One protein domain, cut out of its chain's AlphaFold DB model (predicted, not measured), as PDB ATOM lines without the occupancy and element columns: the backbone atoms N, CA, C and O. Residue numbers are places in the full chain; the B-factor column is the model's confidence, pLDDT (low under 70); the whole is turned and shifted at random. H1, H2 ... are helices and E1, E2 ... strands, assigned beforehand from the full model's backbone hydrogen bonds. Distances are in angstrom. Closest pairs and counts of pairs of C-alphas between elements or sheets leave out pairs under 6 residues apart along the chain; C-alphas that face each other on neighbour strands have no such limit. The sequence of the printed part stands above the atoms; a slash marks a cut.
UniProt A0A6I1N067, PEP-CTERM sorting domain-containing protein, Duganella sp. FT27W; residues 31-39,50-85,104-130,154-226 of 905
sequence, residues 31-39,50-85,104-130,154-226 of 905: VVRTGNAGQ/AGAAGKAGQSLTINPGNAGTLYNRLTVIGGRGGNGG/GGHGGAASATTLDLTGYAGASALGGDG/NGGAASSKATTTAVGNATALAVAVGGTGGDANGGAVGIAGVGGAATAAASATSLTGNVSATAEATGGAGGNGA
ATOM      1  N   VAL A  31      90.914 109.835 217.919       86.62
ATOM      2  CA  VAL A  31      89.980 109.469 216.842       86.62
ATOM      3  C   VAL A  31      90.052 107.982 216.524       86.62
ATOM      4  O   VAL A  31      91.125 107.437 216.280       86.62
ATOM      5  N   VAL A  32      88.887 107.330 216.458       90.75
ATOM      6  CA  VAL A  32      88.730 105.943 215.996       90.75
ATOM      7  C   VAL A  32      87.878 105.931 214.733       90.75
ATOM      8  O   VAL A  32      86.828 106.572 214.676       90.75
ATOM      9  N   ARG A  33      88.329 105.220 213.698       92.25
ATOM     10  CA  ARG A  33      87.632 105.112 212.412       92.25
ATOM     11  C   ARG A  33      87.628 103.667 211.943       92.25
ATOM     12  O   ARG A  33      88.680 103.039 211.887       92.25
ATOM     13  N   THR A  34      86.454 103.176 211.566       95.31
ATOM     14  CA  THR A  34      86.240 101.779 211.182       95.31
ATOM     15  C   THR A  34      85.661 101.717 209.777       95.31
ATOM     16  O   THR A  34      84.718 102.444 209.471       95.31
ATOM     17  N   GLY A  35      86.234 100.874 208.921       95.69
ATOM     18  CA  GLY A  35      85.694 100.579 207.600       95.69
ATOM     19  C   GLY A  35      84.409  99.755 207.685       95.69
ATOM     20  O   GLY A  35      84.231  98.934 208.583       95.69
ATOM     21  N   ASN A  36      83.513  99.950 206.723       96.56
ATOM     22  CA  ASN A  36      82.283  99.175 206.604       96.56
ATOM     23  C   ASN A  36      82.579  97.689 206.363       96.56
ATOM     24  O   ASN A  36      83.438  97.340 205.549       96.56
ATOM     25  N   ALA A  37      81.835  96.814 207.040       95.62
ATOM     26  CA  ALA A  37      81.897  95.382 206.784       95.62
ATOM     27  C   ALA A  37      81.382  95.047 205.374       95.62
ATOM     28  O   ALA A  37      80.476  95.699 204.848       95.62
ATOM     29  N   GLY A  38      81.964  94.017 204.771       96.00
ATOM     30  CA  GLY A  38      81.488  93.430 203.532       96.00
ATOM     31  C   GLY A  38      80.147  92.733 203.744       96.00
ATOM     32  O   GLY A  38      79.894  92.138 204.789       96.00
ATOM     33  N   GLN A  39      79.269  92.811 202.746       95.94
ATOM     34  CA  GLN A  39      77.994  92.098 202.784       95.94
ATOM     35  C   GLN A  39      78.220  90.589 202.695       95.94
ATOM     36  O   GLN A  39      79.060  90.134 201.915       95.94
ATOM     37  N   ALA A  50      75.306  76.796 194.094       80.69
ATOM     38  CA  ALA A  50      76.366  77.347 194.930       80.69
ATOM     39  C   ALA A  50      75.900  78.611 195.671       80.69
ATOM     40  O   ALA A  50      75.205  79.460 195.104       80.69
ATOM     41  N   GLY A  51      76.326  78.760 196.924       86.38
ATOM     42  CA  GLY A  51      76.156  79.995 197.678       86.38
ATOM     43  C   GLY A  51      76.981  81.134 197.074       86.38
ATOM     44  O   GLY A  51      78.065  80.927 196.524       86.38
ATOM     45  N   ALA A  52      76.487  82.367 197.167       90.62
ATOM     46  CA  ALA A  52      77.211  83.513 196.625       90.62
ATOM     47  C   ALA A  52      78.439  83.861 197.484       90.62
ATOM     48  O   ALA A  52      78.462  83.653 198.696       90.62
ATOM     49  N   ALA A  53      79.464  84.449 196.868       90.44
ATOM     50  CA  ALA A  53      80.632  84.935 197.597       90.44
ATOM     51  C   ALA A  53      80.285  86.135 198.499       90.44
ATOM     52  O   ALA A  53      79.518  87.024 198.118       90.44
ATOM     53  N   GLY A  54      80.904  86.188 199.675       93.12
ATOM     54  CA  GLY A  54      80.886  87.366 200.531       93.12
ATOM     55  C   GLY A  54      81.702  88.511 199.932       93.12
ATOM     56  O   GLY A  54      82.733  88.307 199.287       93.12
ATOM     57  N   LYS A  55      81.250  89.750 200.132       96.62
ATOM     58  CA  LYS A  55      81.964  90.941 199.650       96.62
ATOM     59  C   LYS A  55      83.142  91.272 200.561       96.62
ATOM     60  O   LYS A  55      83.103  91.021 201.763       96.62
ATOM     61  N   ALA A  56      84.183  91.883 200.002       95.81
ATOM     62  CA  ALA A  56      85.307  92.375 200.791       95.81
ATOM     63  C   ALA A  56      84.880  93.501 201.750       95.81
ATOM     64  O   ALA A  56      83.987  94.295 201.441       95.81
ATOM     65  N   GLY A  57      85.546  93.579 202.899       96.62
ATOM     66  CA  GLY A  57      85.427  94.697 203.821       96.62
ATOM     67  C   GLY A  57      86.105  95.957 203.286       96.62
ATOM     68  O   GLY A  57      87.046  95.906 202.489       96.62
ATOM     69  N   GLN A  58      85.633  97.121 203.724       97.56
ATOM     70  CA  GLN A  58      86.180  98.400 203.287       97.56
ATOM     71  C   GLN A  58      87.608  98.596 203.808       97.56
ATOM     72  O   GLN A  58      87.851  98.589 205.015       97.56
ATOM     73  N   SER A  59      88.545  98.857 202.897       96.19
ATOM     74  CA  SER A  59      89.883  99.326 203.270       96.19
ATOM     75  C   SER A  59      89.854 100.809 203.630       96.19
ATOM     76  O   SER A  59      89.187 101.603 202.967       96.19
ATOM     77  N   LEU A  60      90.594 101.191 204.666       94.50
ATOM     78  CA  LEU A  60      90.597 102.543 205.205       94.50
ATOM     79  C   LEU A  60      92.031 103.059 205.358       94.50
ATOM     80  O   LEU A  60      92.878 102.411 205.965       94.50
ATOM     81  N   THR A  61      92.304 104.238 204.803       92.94
ATOM     82  CA  THR A  61      93.588 104.944 204.928       92.94
ATOM     83  C   THR A  61      93.328 106.361 205.402       92.94
ATOM     84  O   THR A  61      92.626 107.116 204.730       92.94
ATOM     85  N   ILE A  62      93.889 106.728 206.551       88.75
ATOM     86  CA  ILE A  62      93.725 108.057 207.139       88.75
ATOM     87  C   ILE A  62      95.096 108.672 207.370       88.75
ATOM     88  O   ILE A  62      95.885 108.175 208.171       88.75
ATOM     89  N   ASN A  63      95.339 109.782 206.672       81.88
ATOM     90  CA  ASN A  63      96.567 110.563 206.737       81.88
ATOM     91  C   ASN A  63      96.239 112.048 206.969       81.88
ATOM     92  O   ASN A  63      95.175 112.495 206.526       81.88
ATOM     93  N   PRO A  64      97.161 112.844 207.548       68.94
ATOM     94  CA  PRO A  64      96.931 114.264 207.832       68.94
ATOM     95  C   PRO A  64      96.500 115.072 206.595       68.94
ATOM     96  O   PRO A  64      95.620 115.922 206.686       68.94
ATOM     97  N   GLY A  65      97.053 114.754 205.416       59.88
ATOM     98  CA  GLY A  65      96.727 115.433 204.154       59.88
ATOM     99  C   GLY A  65      95.318 115.161 203.605       59.88
ATOM    100  O   GLY A  65      94.771 116.019 202.925       59.88
ATOM    101  N   ASN A  66      94.709 114.012 203.929       58.19
ATOM    102  CA  ASN A  66      93.357 113.652 203.470       58.19
ATOM    103  C   ASN A  66      92.280 113.903 204.542       58.19
ATOM    104  O   ASN A  66      91.097 113.948 204.218       58.19
ATOM    105  N   ALA A  67      92.673 114.036 205.813       58.53
ATOM    106  CA  ALA A  67      91.765 114.246 206.939       58.53
ATOM    107  C   ALA A  67      91.481 115.731 207.235       58.53
ATOM    108  O   ALA A  67      90.513 116.038 207.926       58.53
ATOM    109  N   GLY A  68      92.327 116.648 206.745       52.84
ATOM    110  CA  GLY A  68      92.195 118.093 206.973       52.84
ATOM    111  C   GLY A  68      92.497 118.557 208.407       52.84
ATOM    112  O   GLY A  68      92.402 119.749 208.682       52.84
ATOM    113  N   THR A  69      92.875 117.647 209.313       59.16
ATOM    114  CA  THR A  69      93.152 117.906 210.738       59.16
ATOM    115  C   THR A  69      94.360 117.101 211.236       59.16
ATOM    116  O   THR A  69      94.577 115.975 210.781       59.16
ATOM    117  N   LEU A  70      95.115 117.639 212.201       65.25
ATOM    118  CA  LEU A  70      96.175 116.921 212.928       65.25
ATOM    119  C   LEU A  70      95.564 116.068 214.059       65.25
ATOM    120  O   LEU A  70      94.607 116.494 214.703       65.25
ATOM    121  N   TYR A  71      96.109 114.870 214.301       69.31
ATOM    122  CA  TYR A  71      95.658 113.957 215.362       69.31
ATOM    123  C   TYR A  71      96.828 113.595 216.275       69.31
ATOM    124  O   TYR A  71      97.857 113.133 215.779       69.31
ATOM    125  N   ASN A  72      96.634 113.701 217.592       76.38
ATOM    126  CA  ASN A  72      97.601 113.185 218.568       76.38
ATOM    127  C   ASN A  72      97.455 111.678 218.734       76.38
ATOM    128  O   ASN A  72      98.453 111.002 218.964       76.38
ATOM    129  N   ARG A  73      96.244 111.132 218.565       86.56
ATOM    130  CA  ARG A  73      96.000 109.688 218.560       86.56
ATOM    131  C   ARG A  73      94.971 109.301 217.504       86.56
ATOM    132  O   ARG A  73      93.850 109.800 217.499       86.56
ATOM    133  N   LEU A  74      95.340 108.369 216.635       90.81
ATOM    134  CA  LEU A  74      94.477 107.846 215.580       90.81
ATOM    135  C   LEU A  74      94.454 106.321 215.625       90.81
ATOM    136  O   LEU A  74      95.508 105.689 215.590       90.81
ATOM    137  N   THR A  75      93.259 105.740 215.614       94.69
ATOM    138  CA  THR A  75      93.034 104.306 215.421       94.69
ATOM    139  C   THR A  75      92.218 104.086 214.152       94.69
ATOM    140  O   THR A  75      91.117 104.620 214.016       94.69
ATOM    141  N   VAL A  76      92.741 103.282 213.229       95.81
ATOM    142  CA  VAL A  76      92.083 102.901 211.974       95.81
ATOM    143  C   VAL A  76      91.845 101.401 211.977       95.81
ATOM    144  O   VAL A  76      92.779 100.628 212.167       95.81
ATOM    145  N   ILE A  77      90.602 100.993 211.750       97.19
ATOM    146  CA  ILE A  77      90.184  99.594 211.692       97.19
ATOM    147  C   ILE A  77      89.638  99.319 210.290       97.19
ATOM    148  O   ILE A  77      88.759 100.037 209.811       97.19
ATOM    149  N   GLY A  78      90.162  98.303 209.612       96.75
ATOM    150  CA  GLY A  78      89.644  97.847 208.327       96.75
ATOM    151  C   GLY A  78      88.291  97.154 208.492       96.75
ATOM    152  O   GLY A  78      88.021  96.536 209.520       96.75
ATOM    153  N   GLY A  79      87.420  97.253 207.492       97.06
ATOM    154  CA  GLY A  79      86.139  96.551 207.518       97.06
ATOM    155  C   GLY A  79      86.332  95.037 207.466       97.06
ATOM    156  O   GLY A  79      87.207  94.552 206.755       97.06
ATOM    157  N   ARG A  80      85.512  94.271 208.185       96.75
ATOM    158  CA  ARG A  80      85.524  92.802 208.078       96.75
ATOM    159  C   ARG A  80      85.013  92.343 206.715       96.75
ATOM    160  O   ARG A  80      84.120  92.980 206.161       96.75
ATOM    161  N   GLY A  81      85.547  91.252 206.184       96.44
ATOM    162  CA  GLY A  81      84.990  90.581 205.014       96.44
ATOM    163  C   GLY A  81      83.633  89.948 205.326       96.44
ATOM    164  O   GLY A  81      83.406  89.465 206.432       96.44
ATOM    165  N   GLY A  82      82.715  89.960 204.362       95.44
ATOM    166  CA  GLY A  82      81.437  89.264 204.492       95.44
ATOM    167  C   GLY A  82      81.626  87.755 204.379       95.44
ATOM    168  O   GLY A  82      82.419  87.296 203.565       95.44
ATOM    169  N   ASN A  83      80.902  86.968 205.168       92.69
ATOM    170  CA  ASN A  83      80.902  85.505 205.011       92.69
ATOM    171  C   ASN A  83      80.319  85.092 203.652       92.69
ATOM    172  O   ASN A  83      79.460  85.797 203.120       92.69
ATOM    173  N   GLY A  84      80.755  83.959 203.107       90.81
ATOM    174  CA  GLY A  84      80.099  83.333 201.961       90.81
ATOM    175  C   GLY A  84      78.700  82.827 202.315       90.81
ATOM    176  O   GLY A  84      78.442  82.476 203.466       90.81
ATOM    177  N   GLY A  85      77.801  82.809 201.332       90.00
ATOM    178  CA  GLY A  85      76.464  82.231 201.481       90.00
ATOM    179  C   GLY A  85      76.517  80.706 201.502       90.00
ATOM    180  O   GLY A  85      77.415  80.105 200.911       90.00
ATOM    181  N   GLY A 104      84.328  83.328 201.475       91.19
ATOM    182  CA  GLY A 104      84.365  84.505 202.332       91.19
ATOM    183  C   GLY A 104      85.087  85.684 201.675       91.19
ATOM    184  O   GLY A 104      86.072  85.525 200.954       91.19
ATOM    185  N   GLY A 105      84.599  86.894 201.927       93.75
ATOM    186  CA  GLY A 105      85.203  88.132 201.450       93.75
ATOM    187  C   GLY A 105      86.492  88.466 202.196       93.75
ATOM    188  O   GLY A 105      86.659  88.138 203.365       93.75
ATOM    189  N   HIS A 106      87.420  89.163 201.548       95.75
ATOM    190  CA  HIS A 106      88.650  89.614 202.204       95.75
ATOM    191  C   HIS A 106      88.387  90.703 203.250       95.75
ATOM    192  O   HIS A 106      87.520  91.558 203.063       95.75
ATOM    193  N   GLY A 107      89.173  90.707 204.321       96.56
ATOM    194  CA  GLY A 107      89.214  91.810 205.268       96.56
ATOM    195  C   GLY A 107      89.836  93.064 204.650       96.56
ATOM    196  O   GLY A 107      90.781  92.994 203.863       96.56
ATOM    197  N   GLY A 108      89.301  94.232 204.993       97.00
ATOM    198  CA  GLY A 108      89.792  95.524 204.526       97.00
ATOM    199  C   GLY A 108      91.142  95.880 205.148       97.00
ATOM    200  O   GLY A 108      91.373  95.648 206.333       97.00
ATOM    201  N   ALA A 109      92.045  96.479 204.376       97.25
ATOM    202  CA  ALA A 109      93.310  96.979 204.903       97.25
ATOM    203  C   ALA A 109      93.102  98.230 205.778       97.25
ATOM    204  O   ALA A 109      92.190  99.021 205.533       97.25
ATOM    205  N   ALA A 110      93.975  98.437 206.762       97.31
ATOM    206  CA  ALA A 110      93.973  99.613 207.625       97.31
ATOM    207  C   ALA A 110      95.305 100.362 207.547       97.31
ATOM    208  O   ALA A 110      96.372  99.770 207.714       97.31
ATOM    209  N   SER A 111      95.246 101.678 207.342       96.69
ATOM    210  CA  SER A 111      96.412 102.556 207.396       96.69
ATOM    211  C   SER A 111      96.138 103.810 208.226       96.69
ATOM    212  O   SER A 111      95.212 104.566 207.924       96.69
ATOM    213  N   ALA A 112      96.942 104.024 209.271       94.06
ATOM    214  CA  ALA A 112      96.833 105.156 210.192       94.06
ATOM    215  C   ALA A 112      98.120 105.987 210.185       94.06
ATOM    216  O   ALA A 112      99.171 105.472 210.560       94.06
ATOM    217  N   THR A 113      98.043 107.272 209.834       92.81
ATOM    218  CA  THR A 113      99.176 108.203 209.946       92.81
ATOM    219  C   THR A 113      98.837 109.394 210.840       92.81
ATOM    220  O   THR A 113      97.866 110.105 210.578       92.81
ATOM    221  N   THR A 114      99.674 109.663 211.842       87.88
ATOM    222  CA  THR A 114      99.608 110.866 212.685       87.88
ATOM    223  C   THR A 114     100.833 111.757 212.528       87.88
ATOM    224  O   THR A 114     101.950 111.294 212.281       87.88
ATOM    225  N   LEU A 115     100.593 113.061 212.663       84.12
ATOM    226  CA  LEU A 115     101.601 114.109 212.713       84.12
ATOM    227  C   LEU A 115     101.226 115.057 213.854       84.12
ATOM    228  O   LEU A 115     100.114 115.580 213.855       84.12
ATOM    229  N   ASP A 116     102.149 115.274 214.784       80.81
ATOM    230  CA  ASP A 116     101.979 116.153 215.940       80.81
ATOM    231  C   ASP A 116     103.164 117.132 216.086       80.81
ATOM    232  O   ASP A 116     104.291 116.858 215.666       80.81
ATOM    233  N   LEU A 117     102.892 118.294 216.681       72.25
ATOM    234  CA  LEU A 117     103.855 119.363 216.971       72.25
ATOM    235  C   LEU A 117     103.908 119.720 218.473       72.25
ATOM    236  O   LEU A 117     104.530 120.711 218.856       72.25
ATOM    237  N   THR A 118     103.210 118.957 219.322       71.69
ATOM    238  CA  THR A 118     102.992 119.262 220.745       71.69
ATOM    239  C   THR A 118     103.741 118.326 221.699       71.69
ATOM    240  O   THR A 118     103.870 118.646 222.879       71.69
ATOM    241  N   GLY A 119     104.302 117.218 221.200       80.12
ATOM    242  CA  GLY A 119     105.181 116.299 221.937       80.12
ATOM    243  C   GLY A 119     104.712 114.847 222.004       80.12
ATOM    244  O   GLY A 119     105.461 114.008 222.508       80.12
ATOM    245  N   TYR A 120     103.530 114.512 221.478       89.12
ATOM    246  CA  TYR A 120     103.025 113.138 221.434       89.12
ATOM    247  C   TYR A 120     102.257 112.823 220.141       89.12
ATOM    248  O   TYR A 120     101.253 113.459 219.834       89.12
ATOM    249  N   ALA A 121     102.670 111.765 219.436       91.00
ATOM    250  CA  ALA A 121     101.940 111.193 218.302       91.00
ATOM    251  C   ALA A 121     101.697 109.689 218.492       91.00
ATOM    252  O   ALA A 121     102.638 108.924 218.682       91.00
ATOM    253  N   GLY A 122     100.446 109.249 218.361       93.00
ATOM    254  CA  GLY A 122     100.017 107.855 218.438       93.00
ATOM    255  C   GLY A 122      99.240 107.423 217.193       93.00
ATOM    256  O   GLY A 122      98.243 108.046 216.844       93.00
ATOM    257  N   ALA A 123      99.652 106.349 216.525       95.00
ATOM    258  CA  ALA A 123      98.949 105.769 215.382       95.00
ATOM    259  C   ALA A 123      98.736 104.266 215.587       95.00
ATOM    260  O   ALA A 123      99.679 103.537 215.887       95.00
ATOM    261  N   SER A 124      97.509 103.792 215.397       97.06
ATOM    262  CA  SER A 124      97.123 102.387 215.507       97.06
ATOM    263  C   SER A 124      96.365 101.948 214.257       97.06
ATOM    264  O   SER A 124      95.413 102.612 213.850       97.06
ATOM    265  N   ALA A 125      96.779 100.844 213.642       97.62
ATOM    266  CA  ALA A 125      96.099 100.249 212.497       97.62
ATOM    267  C   ALA A 125      95.756  98.782 212.781       97.62
ATOM    268  O   ALA A 125      96.639  97.999 213.124       97.62
ATOM    269  N   LEU A 126      94.490  98.409 212.603       97.88
ATOM    270  CA  LEU A 126      93.995  97.041 212.732       97.88
ATOM    271  C   LEU A 126      93.366  96.613 211.408       97.88
ATOM    272  O   LEU A 126      92.347  97.169 210.999       97.88
ATOM    273  N   GLY A 127      93.974  95.652 210.722       96.88
ATOM    274  CA  GLY A 127      93.399  95.079 209.510       96.88
ATOM    275  C   GLY A 127      92.062  94.402 209.810       96.88
ATOM    276  O   GLY A 127      91.881  93.835 210.883       96.88
ATOM    277  N   GLY A 128      91.117  94.477 208.877       97.00
ATOM    278  CA  GLY A 128      89.836  93.794 209.012       97.00
ATOM    279  C   GLY A 128      90.003  92.281 208.915       97.00
ATOM    280  O   GLY A 128      90.844  91.798 208.161       97.00
ATOM    281  N   ASP A 129      89.195  91.529 209.647       97.12
ATOM    282  CA  ASP A 129      89.193  90.067 209.560       97.12
ATOM    283  C   ASP A 129      88.604  89.614 208.218       97.12
ATOM    284  O   ASP A 129      87.709  90.267 207.669       97.12
ATOM    285  N   GLY A 130      89.095  88.506 207.675       95.56
ATOM    286  CA  GLY A 130      88.484  87.861 206.520       95.56
ATOM    287  C   GLY A 130      87.160  87.184 206.869       95.56
ATOM    288  O   GLY A 130      86.979  86.686 207.975       95.56
ATOM    289  N   ASN A 154      91.098  86.130 203.070       95.25
ATOM    290  CA  ASN A 154      92.311  86.651 203.723       95.25
ATOM    291  C   ASN A 154      92.016  87.813 204.690       95.25
ATOM    292  O   ASN A 154      91.138  88.636 204.421       95.25
ATOM    293  N   GLY A 155      92.807  87.916 205.759       96.75
ATOM    294  CA  GLY A 155      92.801  89.063 206.663       96.75
ATOM    295  C   GLY A 155      93.447  90.303 206.038       96.75
ATOM    296  O   GLY A 155      94.371  90.214 205.225       96.75
ATOM    297  N   GLY A 156      92.964  91.481 206.421       97.44
ATOM    298  CA  GLY A 156      93.439  92.770 205.932       97.44
ATOM    299  C   GLY A 156      94.831  93.121 206.459       97.44
ATOM    300  O   GLY A 156      95.167  92.852 207.611       97.44
ATOM    301  N   ALA A 157      95.659  93.756 205.631       97.75
ATOM    302  CA  ALA A 157      96.960  94.260 206.070       97.75
ATOM    303  C   ALA A 157      96.819  95.508 206.963       97.75
ATOM    304  O   ALA A 157      95.875  96.285 206.805       97.75
ATOM    305  N   ALA A 158      97.785  95.731 207.854       98.06
ATOM    306  CA  ALA A 158      97.835  96.899 208.731       98.06
ATOM    307  C   ALA A 158      99.147  97.683 208.597       98.06
ATOM    308  O   ALA A 158     100.242  97.114 208.594       98.06
ATOM    309  N   SER A 159      99.035  99.010 208.525       97.81
ATOM    310  CA  SER A 159     100.178  99.924 208.497       97.81
ATOM    311  C   SER A 159      99.945 101.139 209.390       97.81
ATOM    312  O   SER A 159      98.961 101.853 209.214       97.81
ATOM    313  N   SER A 160     100.839 101.416 210.335       97.38
ATOM    314  CA  SER A 160     100.746 102.614 211.178       97.38
ATOM    315  C   SER A 160     101.998 103.479 211.108       97.38
ATOM    316  O   SER A 160     103.121 102.984 211.019       97.38
ATOM    317  N   LYS A 161     101.813 104.799 211.150       96.69
ATOM    318  CA  LYS A 161     102.899 105.775 211.142       96.69
ATOM    319  C   LYS A 161     102.622 106.921 212.110       96.69
ATOM    320  O   LYS A 161     101.641 107.632 211.945       96.69
ATOM    321  N   ALA A 162     103.506 107.151 213.071       94.75
ATOM    322  CA  ALA A 162     103.428 108.274 214.003       94.75
ATOM    323  C   ALA A 162     104.644 109.188 213.851       94.75
ATOM    324  O   ALA A 162     105.781 108.720 213.759       94.75
ATOM    325  N   THR A 163     104.432 110.502 213.793       93.69
ATOM    326  CA  THR A 163     105.516 111.493 213.716       93.69
ATOM    327  C   THR A 163     105.239 112.664 214.651       93.69
ATOM    328  O   THR A 163     104.169 113.253 214.566       93.69
ATOM    329  N   THR A 164     106.185 113.026 215.521       91.31
ATOM    330  CA  THR A 164     106.069 114.222 216.379       91.31
ATOM    331  C   THR A 164     107.349 115.061 216.382       91.31
ATOM    332  O   THR A 164     108.454 114.531 216.225       91.31
ATOM    333  N   THR A 165     107.210 116.377 216.547       90.25
ATOM    334  CA  THR A 165     108.315 117.317 216.800       90.25
ATOM    335  C   THR A 165     107.943 118.254 217.945       90.25
ATOM    336  O   THR A 165     106.867 118.835 217.900       90.25
ATOM    337  N   ALA A 166     108.811 118.444 218.944       88.00
ATOM    338  CA  ALA A 166     108.503 119.314 220.085       88.00
ATOM    339  C   ALA A 166     109.703 120.083 220.659       88.00
ATOM    340  O   ALA A 166     110.864 119.679 220.548       88.00
ATOM    341  N   VAL A 167     109.389 121.199 221.328       84.94
ATOM    342  CA  VAL A 167     110.281 121.889 222.272       84.94
ATOM    343  C   VAL A 167     110.022 121.274 223.652       84.94
ATOM    344  O   VAL A 167     108.964 121.493 224.230       84.94
ATOM    345  N   GLY A 168     110.955 120.467 224.162       87.31
ATOM    346  CA  GLY A 168     110.726 119.566 225.301       87.31
ATOM    347  C   GLY A 168     110.629 118.101 224.867       87.31
ATOM    348  O   GLY A 168     111.098 117.745 223.791       87.31
ATOM    349  N   ASN A 169     110.076 117.221 225.700       92.25
ATOM    350  CA  ASN A 169     110.045 115.783 225.398       92.25
ATOM    351  C   ASN A 169     109.173 115.467 224.170       92.25
ATOM    352  O   ASN A 169     108.115 116.063 223.993       92.25
ATOM    353  N   ALA A 170     109.602 114.500 223.355       94.19
ATOM    354  CA  ALA A 170     108.892 114.067 222.154       94.19
ATOM    355  C   ALA A 170     108.692 112.544 222.159       94.19
ATOM    356  O   ALA A 170     109.656 111.792 222.303       94.19
ATOM    357  N   THR A 171     107.450 112.087 221.994       95.31
ATOM    358  CA  THR A 171     107.078 110.664 222.019       95.31
ATOM    359  C   THR A 171     106.262 110.267 220.789       95.31
ATOM    360  O   THR A 171     105.207 110.839 220.533       95.31
ATOM    361  N   ALA A 172     106.708 109.255 220.044       96.31
ATOM    362  CA  ALA A 172     105.963 108.671 218.929       96.31
ATOM    363  C   ALA A 172     105.654 107.188 219.184       96.31
ATOM    364  O   ALA A 172     106.551 106.417 219.520       96.31
ATOM    365  N   LEU A 173     104.405 106.774 218.980       97.06
ATOM    366  CA  LEU A 173     103.943 105.392 219.117       97.06
ATOM    367  C   LEU A 173     103.183 104.960 217.860       97.06
ATOM    368  O   LEU A 173     102.153 105.539 217.528       97.06
ATOM    369  N   ALA A 174     103.656 103.917 217.188       97.94
ATOM    370  CA  ALA A 174     102.990 103.309 216.041       97.94
ATOM    371  C   ALA A 174     102.744 101.817 216.302       97.94
ATOM    372  O   ALA A 174     103.689 101.078 216.566       97.94
ATOM    373  N   VAL A 175     101.487 101.377 216.225       98.38
ATOM    374  CA  VAL A 175     101.066  99.980 216.435       98.38
ATOM    375  C   VAL A 175     100.297  99.484 215.215       98.38
ATOM    376  O   VAL A 175      99.414 100.182 214.721       98.38
ATOM    377  N   ALA A 176     100.637  98.319 214.678       98.38
ATOM    378  CA  ALA A 176      99.932  97.712 213.552       98.38
ATOM    379  C   ALA A 176      99.643  96.236 213.816       98.38
ATOM    380  O   ALA A 176     100.545  95.482 214.178       98.38
ATOM    381  N   VAL A 177      98.400  95.815 213.603       98.44
ATOM    382  CA  VAL A 177      97.956  94.428 213.778       98.44
ATOM    383  C   VAL A 177      97.222  93.978 212.521       98.44
ATOM    384  O   VAL A 177      96.201  94.558 212.161       98.44
ATOM    385  N   GLY A 178      97.748  92.973 211.825       98.00
ATOM    386  CA  GLY A 178      97.077  92.397 210.662       98.00
ATOM    387  C   GLY A 178      95.777  91.692 211.056       98.00
ATOM    388  O   GLY A 178      95.692  91.112 212.137       98.00
ATOM    389  N   GLY A 179      94.773  91.730 210.183       97.56
ATOM    390  CA  GLY A 179      93.498  91.045 210.406       97.56
ATOM    391  C   GLY A 179      93.648  89.527 210.340       97.56
ATOM    392  O   GLY A 179      94.556  89.016 209.673       97.56
ATOM    393  N   THR A 180      92.770  88.788 211.012       96.81
ATOM    394  CA  THR A 180      92.797  87.321 210.941       96.81
ATOM    395  C   THR A 180      92.262  86.832 209.598       96.81
ATOM    396  O   THR A 180      91.365  87.442 209.015       96.81
ATOM    397  N   GLY A 181      92.798  85.726 209.092       94.81
ATOM    398  CA  GLY A 181      92.180  85.009 207.985       94.81
ATOM    399  C   GLY A 181      90.842  84.398 208.395       94.81
ATOM    400  O   GLY A 181      90.683  83.959 209.530       94.81
ATOM    401  N   GLY A 182      89.881  84.387 207.479       92.81
ATOM    402  CA  GLY A 182      88.589  83.742 207.664       92.81
ATOM    403  C   GLY A 182      88.714  82.226 207.589       92.81
ATOM    404  O   GLY A 182      89.517  81.695 206.818       92.81
ATOM    405  N   ASP A 183      87.920  81.526 208.387       89.94
ATOM    406  CA  ASP A 183      87.916  80.063 208.385       89.94
ATOM    407  C   ASP A 183      87.307  79.507 207.095       89.94
ATOM    408  O   ASP A 183      86.443  80.122 206.457       89.94
ATOM    409  N   ALA A 184      87.732  78.303 206.738       84.25
ATOM    410  CA  ALA A 184      87.070  77.513 205.719       84.25
ATOM    411  C   ALA A 184      85.990  76.630 206.387       84.25
ATOM    412  O   ALA A 184      86.301  75.828 207.270       84.25
ATOM    413  N   ASN A 185      84.736  76.800 205.951       70.44
ATOM    414  CA  ASN A 185      83.524  76.050 206.309       70.44
ATOM    415  C   ASN A 185      82.791  75.640 205.006       70.44
ATOM    416  O   ASN A 185      82.782  76.436 204.077       70.44
ATOM    417  N   GLY A 186      82.160  74.455 204.943       56.03
ATOM    418  CA  GLY A 186      81.225  74.045 203.864       56.03
ATOM    419  C   GLY A 186      81.743  73.259 202.635       56.03
ATOM    420  O   GLY A 186      82.130  73.834 201.627       56.03
ATOM    421  N   GLY A 187      81.693  71.926 202.712       52.94
ATOM    422  CA  GLY A 187      82.087  70.954 201.675       52.94
ATOM    423  C   GLY A 187      83.529  70.881 201.130       52.94
ATOM    424  O   GLY A 187      84.271  71.850 201.128       52.94
ATOM    425  N   ALA A 188      83.945  69.671 200.729       53.03
ATOM    426  CA  ALA A 188      85.338  69.227 200.537       53.03
ATOM    427  C   ALA A 188      86.296  70.213 199.807       53.03
ATOM    428  O   ALA A 188      85.926  70.809 198.813       53.03
ATOM    429  N   VAL A 189      87.579  70.279 200.217       63.44
ATOM    430  CA  VAL A 189      88.723  70.929 199.508       63.44
ATOM    431  C   VAL A 189      88.918  72.459 199.711       63.44
ATOM    432  O   VAL A 189      89.915  73.006 199.228       63.44
ATOM    433  N   GLY A 190      88.094  73.166 200.495       70.50
ATOM    434  CA  GLY A 190      88.285  74.605 200.795       70.50
ATOM    435  C   GLY A 190      89.584  74.955 201.556       70.50
ATOM    436  O   GLY A 190      90.068  74.167 202.372       70.50
ATOM    437  N   ILE A 191      90.157  76.141 201.289       82.00
ATOM    438  CA  ILE A 191      91.356  76.694 201.958       82.00
ATOM    439  C   ILE A 191      90.965  77.915 202.797       82.00
ATOM    440  O   ILE A 191      90.245  78.798 202.327       82.00
ATOM    441  N   ALA A 192      91.440  77.981 204.038       88.81
ATOM    442  CA  ALA A 192      91.228  79.121 204.919       88.81
ATOM    443  C   ALA A 192      92.015  80.363 204.464       88.81
ATOM    444  O   ALA A 192      92.960  80.294 203.676       88.81
ATOM    445  N   GLY A 193      91.633  81.528 204.975       91.56
ATOM    446  CA  GLY A 193      92.288  82.788 204.658       91.56
ATOM    447  C   GLY A 193      93.662  82.918 205.308       91.56
ATOM    448  O   GLY A 193      93.858  82.563 206.467       91.56
ATOM    449  N   VAL A 194      94.621  83.505 204.600       94.44
ATOM    450  CA  VAL A 194      95.919  83.887 205.174       94.44
ATOM    451  C   VAL A 194      95.748  85.086 206.113       94.44
ATOM    452  O   VAL A 194      94.965  85.994 205.827       94.44
ATOM    453  N   GLY A 195      96.509  85.119 207.210       96.19
ATOM    454  CA  GLY A 195      96.546  86.272 208.111       96.19
ATOM    455  C   GLY A 195      97.163  87.523 207.473       96.19
ATOM    456  O   GLY A 195      98.108  87.449 206.684       96.19
ATOM    457  N   GLY A 196      96.648  88.700 207.826       97.50
ATOM    458  CA  GLY A 196      97.108  89.984 207.299       97.50
ATOM    459  C   GLY A 196      98.534  90.338 207.735       97.50
ATOM    460  O   GLY A 196      98.943  90.068 208.863       97.50
ATOM    461  N   ALA A 197      99.315  90.970 206.860       97.88
ATOM    462  CA  ALA A 197     100.651  91.461 207.212       97.88
ATOM    463  C   ALA A 197     100.589  92.767 208.030       97.88
ATOM    464  O   ALA A 197      99.635  93.534 207.895       97.88
ATOM    465  N   ALA A 198     101.624  93.049 208.828       98.25
ATOM    466  CA  ALA A 198     101.712  94.264 209.640       98.25
ATOM    467  C   ALA A 198     103.055  95.002 209.509       98.25
ATOM    468  O   ALA A 198     104.126  94.390 209.483       98.25
ATOM    469  N   THR A 199     102.984  96.336 209.477       98.25
ATOM    470  CA  THR A 199     104.136  97.258 209.473       98.25
ATOM    471  C   THR A 199     103.840  98.485 210.339       98.25
ATOM    472  O   THR A 199     102.719  98.981 210.334       98.25
ATOM    473  N   ALA A 200     104.826  99.008 211.066       98.00
ATOM    474  CA  ALA A 200     104.673 100.226 211.864       98.00
ATOM    475  C   ALA A 200     105.904 101.130 211.722       98.00
ATOM    476  O   ALA A 200     106.991 100.637 211.428       98.00
ATOM    477  N   ALA A 201     105.750 102.440 211.928       98.00
ATOM    478  CA  ALA A 201     106.853 103.402 211.938       98.00
ATOM    479  C   ALA A 201     106.592 104.578 212.896       98.00
ATOM    480  O   ALA A 201     105.606 105.292 212.759       98.00
ATOM    481  N   ALA A 202     107.498 104.835 213.831       97.56
ATOM    482  CA  ALA A 202     107.446 105.936 214.783       97.56
ATOM    483  C   ALA A 202     108.684 106.836 214.647       97.56
ATOM    484  O   ALA A 202     109.817 106.358 214.651       97.56
ATOM    485  N   SER A 203     108.474 108.148 214.546       96.62
ATOM    486  CA  SER A 203     109.543 109.145 214.443       96.62
ATOM    487  C   SER A 203     109.299 110.294 215.413       96.62
ATOM    488  O   SER A 203     108.261 110.946 215.344       96.62
ATOM    489  N   ALA A 204     110.259 110.589 216.283       94.94
ATOM    490  CA  ALA A 204     110.152 111.687 217.242       94.94
ATOM    491  C   ALA A 204     111.381 112.605 217.182       94.94
ATOM    492  O   ALA A 204     112.519 112.145 217.153       94.94
ATOM    493  N   THR A 205     111.154 113.917 217.158       94.88
ATOM    494  CA  THR A 205     112.220 114.929 217.179       94.88
ATOM    495  C   THR A 205     112.025 115.854 218.369       94.88
ATOM    496  O   THR A 205     110.952 116.429 218.537       94.88
ATOM    497  N   SER A 206     113.061 116.027 219.186       93.75
ATOM    498  CA  SER A 206     113.054 116.976 220.298       93.75
ATOM    499  C   SER A 206     114.133 118.036 220.118       93.75
ATOM    500  O   SER A 206     115.269 117.729 219.767       93.75
ATOM    501  N   LEU A 207     113.800 119.296 220.393       89.19
ATOM    502  CA  LEU A 207     114.768 120.393 220.332       89.19
ATOM    503  C   LEU A 207     115.601 120.548 221.613       89.19
ATOM    504  O   LEU A 207     116.681 121.123 221.555       89.19
ATOM    505  N   THR A 208     115.112 120.076 222.762       87.75
ATOM    506  CA  THR A 208     115.749 120.323 224.075       87.75
ATOM    507  C   THR A 208     115.558 119.204 225.103       87.75
ATOM    508  O   THR A 208     116.188 119.236 226.156       87.75
ATOM    509  N   GLY A 209     114.674 118.242 224.841       91.94
ATOM    510  CA  GLY A 209     114.259 117.203 225.780       91.94
ATOM    511  C   GLY A 209     114.570 115.790 225.291       91.94
ATOM    512  O   GLY A 209     115.320 115.574 224.338       91.94
ATOM    513  N   ASN A 210     113.983 114.810 225.965       95.06
ATOM    514  CA  ASN A 210     114.190 113.402 225.650       95.06
ATOM    515  C   ASN A 210     113.282 112.950 224.507       95.06
ATOM    516  O   ASN A 210     112.195 113.496 224.292       95.06
ATOM    517  N   VAL A 211     113.723 111.921 223.792       97.00
ATOM    518  CA  VAL A 211     113.000 111.333 222.665       97.00
ATOM    519  C   VAL A 211     112.655 109.885 222.964       97.00
ATOM    520  O   VAL A 211     113.518 109.114 223.371       97.00
ATOM    521  N   SER A 212     111.404 109.514 222.707       97.38
ATOM    522  CA  SER A 212     110.931 108.131 222.732       97.38
ATOM    523  C   SER A 212     110.215 107.804 221.424       97.38
ATOM    524  O   SER A 212     109.305 108.526 221.017       97.38
ATOM    525  N   ALA A 213     110.608 106.731 220.740       97.88
ATOM    526  CA  ALA A 213     109.894 106.249 219.560       97.88
ATOM    527  C   ALA A 213     109.705 104.732 219.617       97.88
ATOM    528  O   ALA A 213     110.677 103.980 219.699       97.88
ATOM    529  N   THR A 214     108.453 104.286 219.522       98.50
ATOM    530  CA  THR A 214     108.064 102.875 219.607       98.50
ATOM    531  C   THR A 214     107.276 102.466 218.370       98.50
ATOM    532  O   THR A 214     106.232 103.049 218.081       98.50
ATOM    533  N   ALA A 215     107.756 101.450 217.656       98.44
ATOM    534  CA  ALA A 215     107.064 100.835 216.528       98.44
ATOM    535  C   ALA A 215     106.798  99.347 216.805       98.44
ATOM    536  O   ALA A 215     107.732  98.573 217.025       98.44
ATOM    537  N   GLU A 216     105.532  98.943 216.764       98.62
ATOM    538  CA  GLU A 216     105.094  97.568 217.007       98.62
ATOM    539  C   GLU A 216     104.259  97.046 215.839       98.62
ATOM    540  O   GLU A 216     103.292  97.680 215.422       98.62
ATOM    541  N   ALA A 217     104.614  95.872 215.322       98.50
ATOM    542  CA  ALA A 217     103.874  95.203 214.260       98.50
ATOM    543  C   ALA A 217     103.589  93.746 214.635       98.50
ATOM    544  O   ALA A 217     104.510  93.005 214.976       98.50
ATOM    545  N   THR A 218     102.332  93.326 214.507       98.56
ATOM    546  CA  THR A 218     101.880  91.951 214.744       98.56
ATOM    547  C   THR A 218     101.126  91.438 213.524       98.56
ATOM    548  O   THR A 218     100.099  92.000 213.151       98.56
ATOM    549  N   GLY A 219     101.618  90.383 212.879       98.12
ATOM    550  CA  GLY A 219     100.896  89.731 211.790       98.12
ATOM    551  C   GLY A 219      99.604  89.071 212.283       98.12
ATOM    552  O   GLY A 219      99.536  88.591 213.413       98.12
ATOM    553  N   GLY A 220      98.578  89.041 211.438       97.44
ATOM    554  CA  GLY A 220      97.303  88.394 211.744       97.44
ATOM    555  C   GLY A 220      97.418  86.871 211.764       97.44
ATOM    556  O   GLY A 220      98.274  86.300 211.091       97.44
ATOM    557  N   ALA A 221      96.561  86.191 212.521       96.12
ATOM    558  CA  ALA A 221      96.499  84.730 212.488       96.12
ATOM    559  C   ALA A 221      95.939  84.227 211.146       96.12
ATOM    560  O   ALA A 221      95.095  84.890 210.542       96.12
ATOM    561  N   GLY A 222      96.399  83.067 210.682       93.75
ATOM    562  CA  GLY A 222      95.748  82.347 209.588       93.75
ATOM    563  C   GLY A 222      94.411  81.753 210.033       93.75
ATOM    564  O   GLY A 222      94.233  81.435 211.208       93.75
ATOM    565  N   GLY A 223      93.469  81.627 209.100       91.12
ATOM    566  CA  GLY A 223      92.173  81.000 209.352       91.12
ATOM    567  C   GLY A 223      92.294  79.485 209.534       91.12
ATOM    568  O   GLY A 223      93.233  78.857 209.034       91.12
ATOM    569  N   ASN A 224      91.331  78.894 210.234       88.00
ATOM    570  CA  ASN A 224      91.265  77.459 210.504       88.00
ATOM    571  C   ASN A 224      90.466  76.716 209.425       88.00
ATOM    572  O   ASN A 224      89.575  77.276 208.785       88.00
ATOM    573  N   GLY A 225      90.742  75.423 209.260       82.25
ATOM    574  CA  GLY A 225      89.832  74.488 208.598       82.25
ATOM    575  C   GLY A 225      88.904  73.830 209.622       82.25
ATOM    576  O   GLY A 225      89.395  73.278 210.608       82.25
ATOM    577  N   ALA A 226      87.584  73.863 209.415       66.88
ATOM    578  CA  ALA A 226      86.604  73.502 210.448       66.88
ATOM    579  C   ALA A 226      85.959  72.092 210.359       66.88
ATOM    580  O   ALA A 226      85.185  71.755 211.254       66.88
TER     581      ALA A 226
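AT A GLANCE: This is residues 31 to 39, 50 to 85, 104 to 130 and 154 to 226 of the 905 residues of the protein "PEP-CTERM sorting domain-containing protein" of Duganella sp. FT27W (UniProt A0A6I1N067). A long, thin slab is made by a chain wound in flattened turns, so that two sheets of strands lie close together, face to face, as a sandwich. The strands run along the slab's length, one way in the one sheet and the opposite way in the other, and beyond one end of them stretches without named elements, such as residues 178 to 197, run on along the same axis. The printed part has 145 residues, with 64 of them, under half, in named elements, in the order E1, E2, H1, E3 to E9; the class is mostly strand. The sheets run E1 E3 E5 E7 E9 and E2 E4 E6 E8, each all parallel. The whole is only just compact, close to loose, with a radius of gyration of the C-alphas of 17.6 A, and spans 64 by 26 by 15 A.

IN THESE COORDINATES: E1, residues 31 to 34, begins at C-alpha 31 (89.980, 109.469, 216.842). E2 is residues 60 to 62, H1 64 to 67 and E3 73 to 77. E4, residues 110 to 116, is 20.2 A long, and E5, 120 to 126, 20.4 A. E6, 158 to 166, is 27.3 A long, and E7, 170 to 177, 24.0 A. E8, 198 to 206, is 27.5 A long. E9, 211 to 218, is 23.7 A long and ends at C-alpha 218 (101.880, 91.951, 214.744).

HOW THE PARTS SIT: In the five-strand sheet, E1 and E9 are edge strands. Across the parallel neighbours E1 and E3, N 33 and O 75 are within hydrogen-bond range at 2.9 A, as are N 76 and O 124 at 2.8 A across the parallel neighbours E3 and E5. For E5 and E7 it is N 123 and O 173, 2.8 A, and for E7 and E9 N 214 and O 172, 2.9 A. In the other sheet such pairs are N 111 and O 60, 2.8 A, for E2 and E4, N 114 and O 161, 2.8 A, for E4 and E6, and N 201 and O 160, 2.8 A, for E6 and E8. The facing parts of the sandwich are 6.0 A centre to centre, their best planes 10 degrees apart. Between the sheets, the closest C-alphas of E7 and E8 are those of Ala 172 and Ala 202, 5.2 A apart. H1 only grazes the sheet E2 E4 E6 E8; it is too short for an O i to N i+4 pair, and its 1 pair of O i and N i+3 is not within range.

THE WHOLE: The C-alphas farthest apart are those of Ala 50 and Thr 208, 65.2 A. Residues 40 to 49, 86 to 103 and 131 to 153 are not printed, with C-alpha gaps of 16.8, 8.3 and 4.9 A. Of the links printed whole, E7 to E8 is long and the others are tight. The mean pLDDT of the printed part is 90.1; residues 64 to 71, 186 to 189 and 226 are under 70.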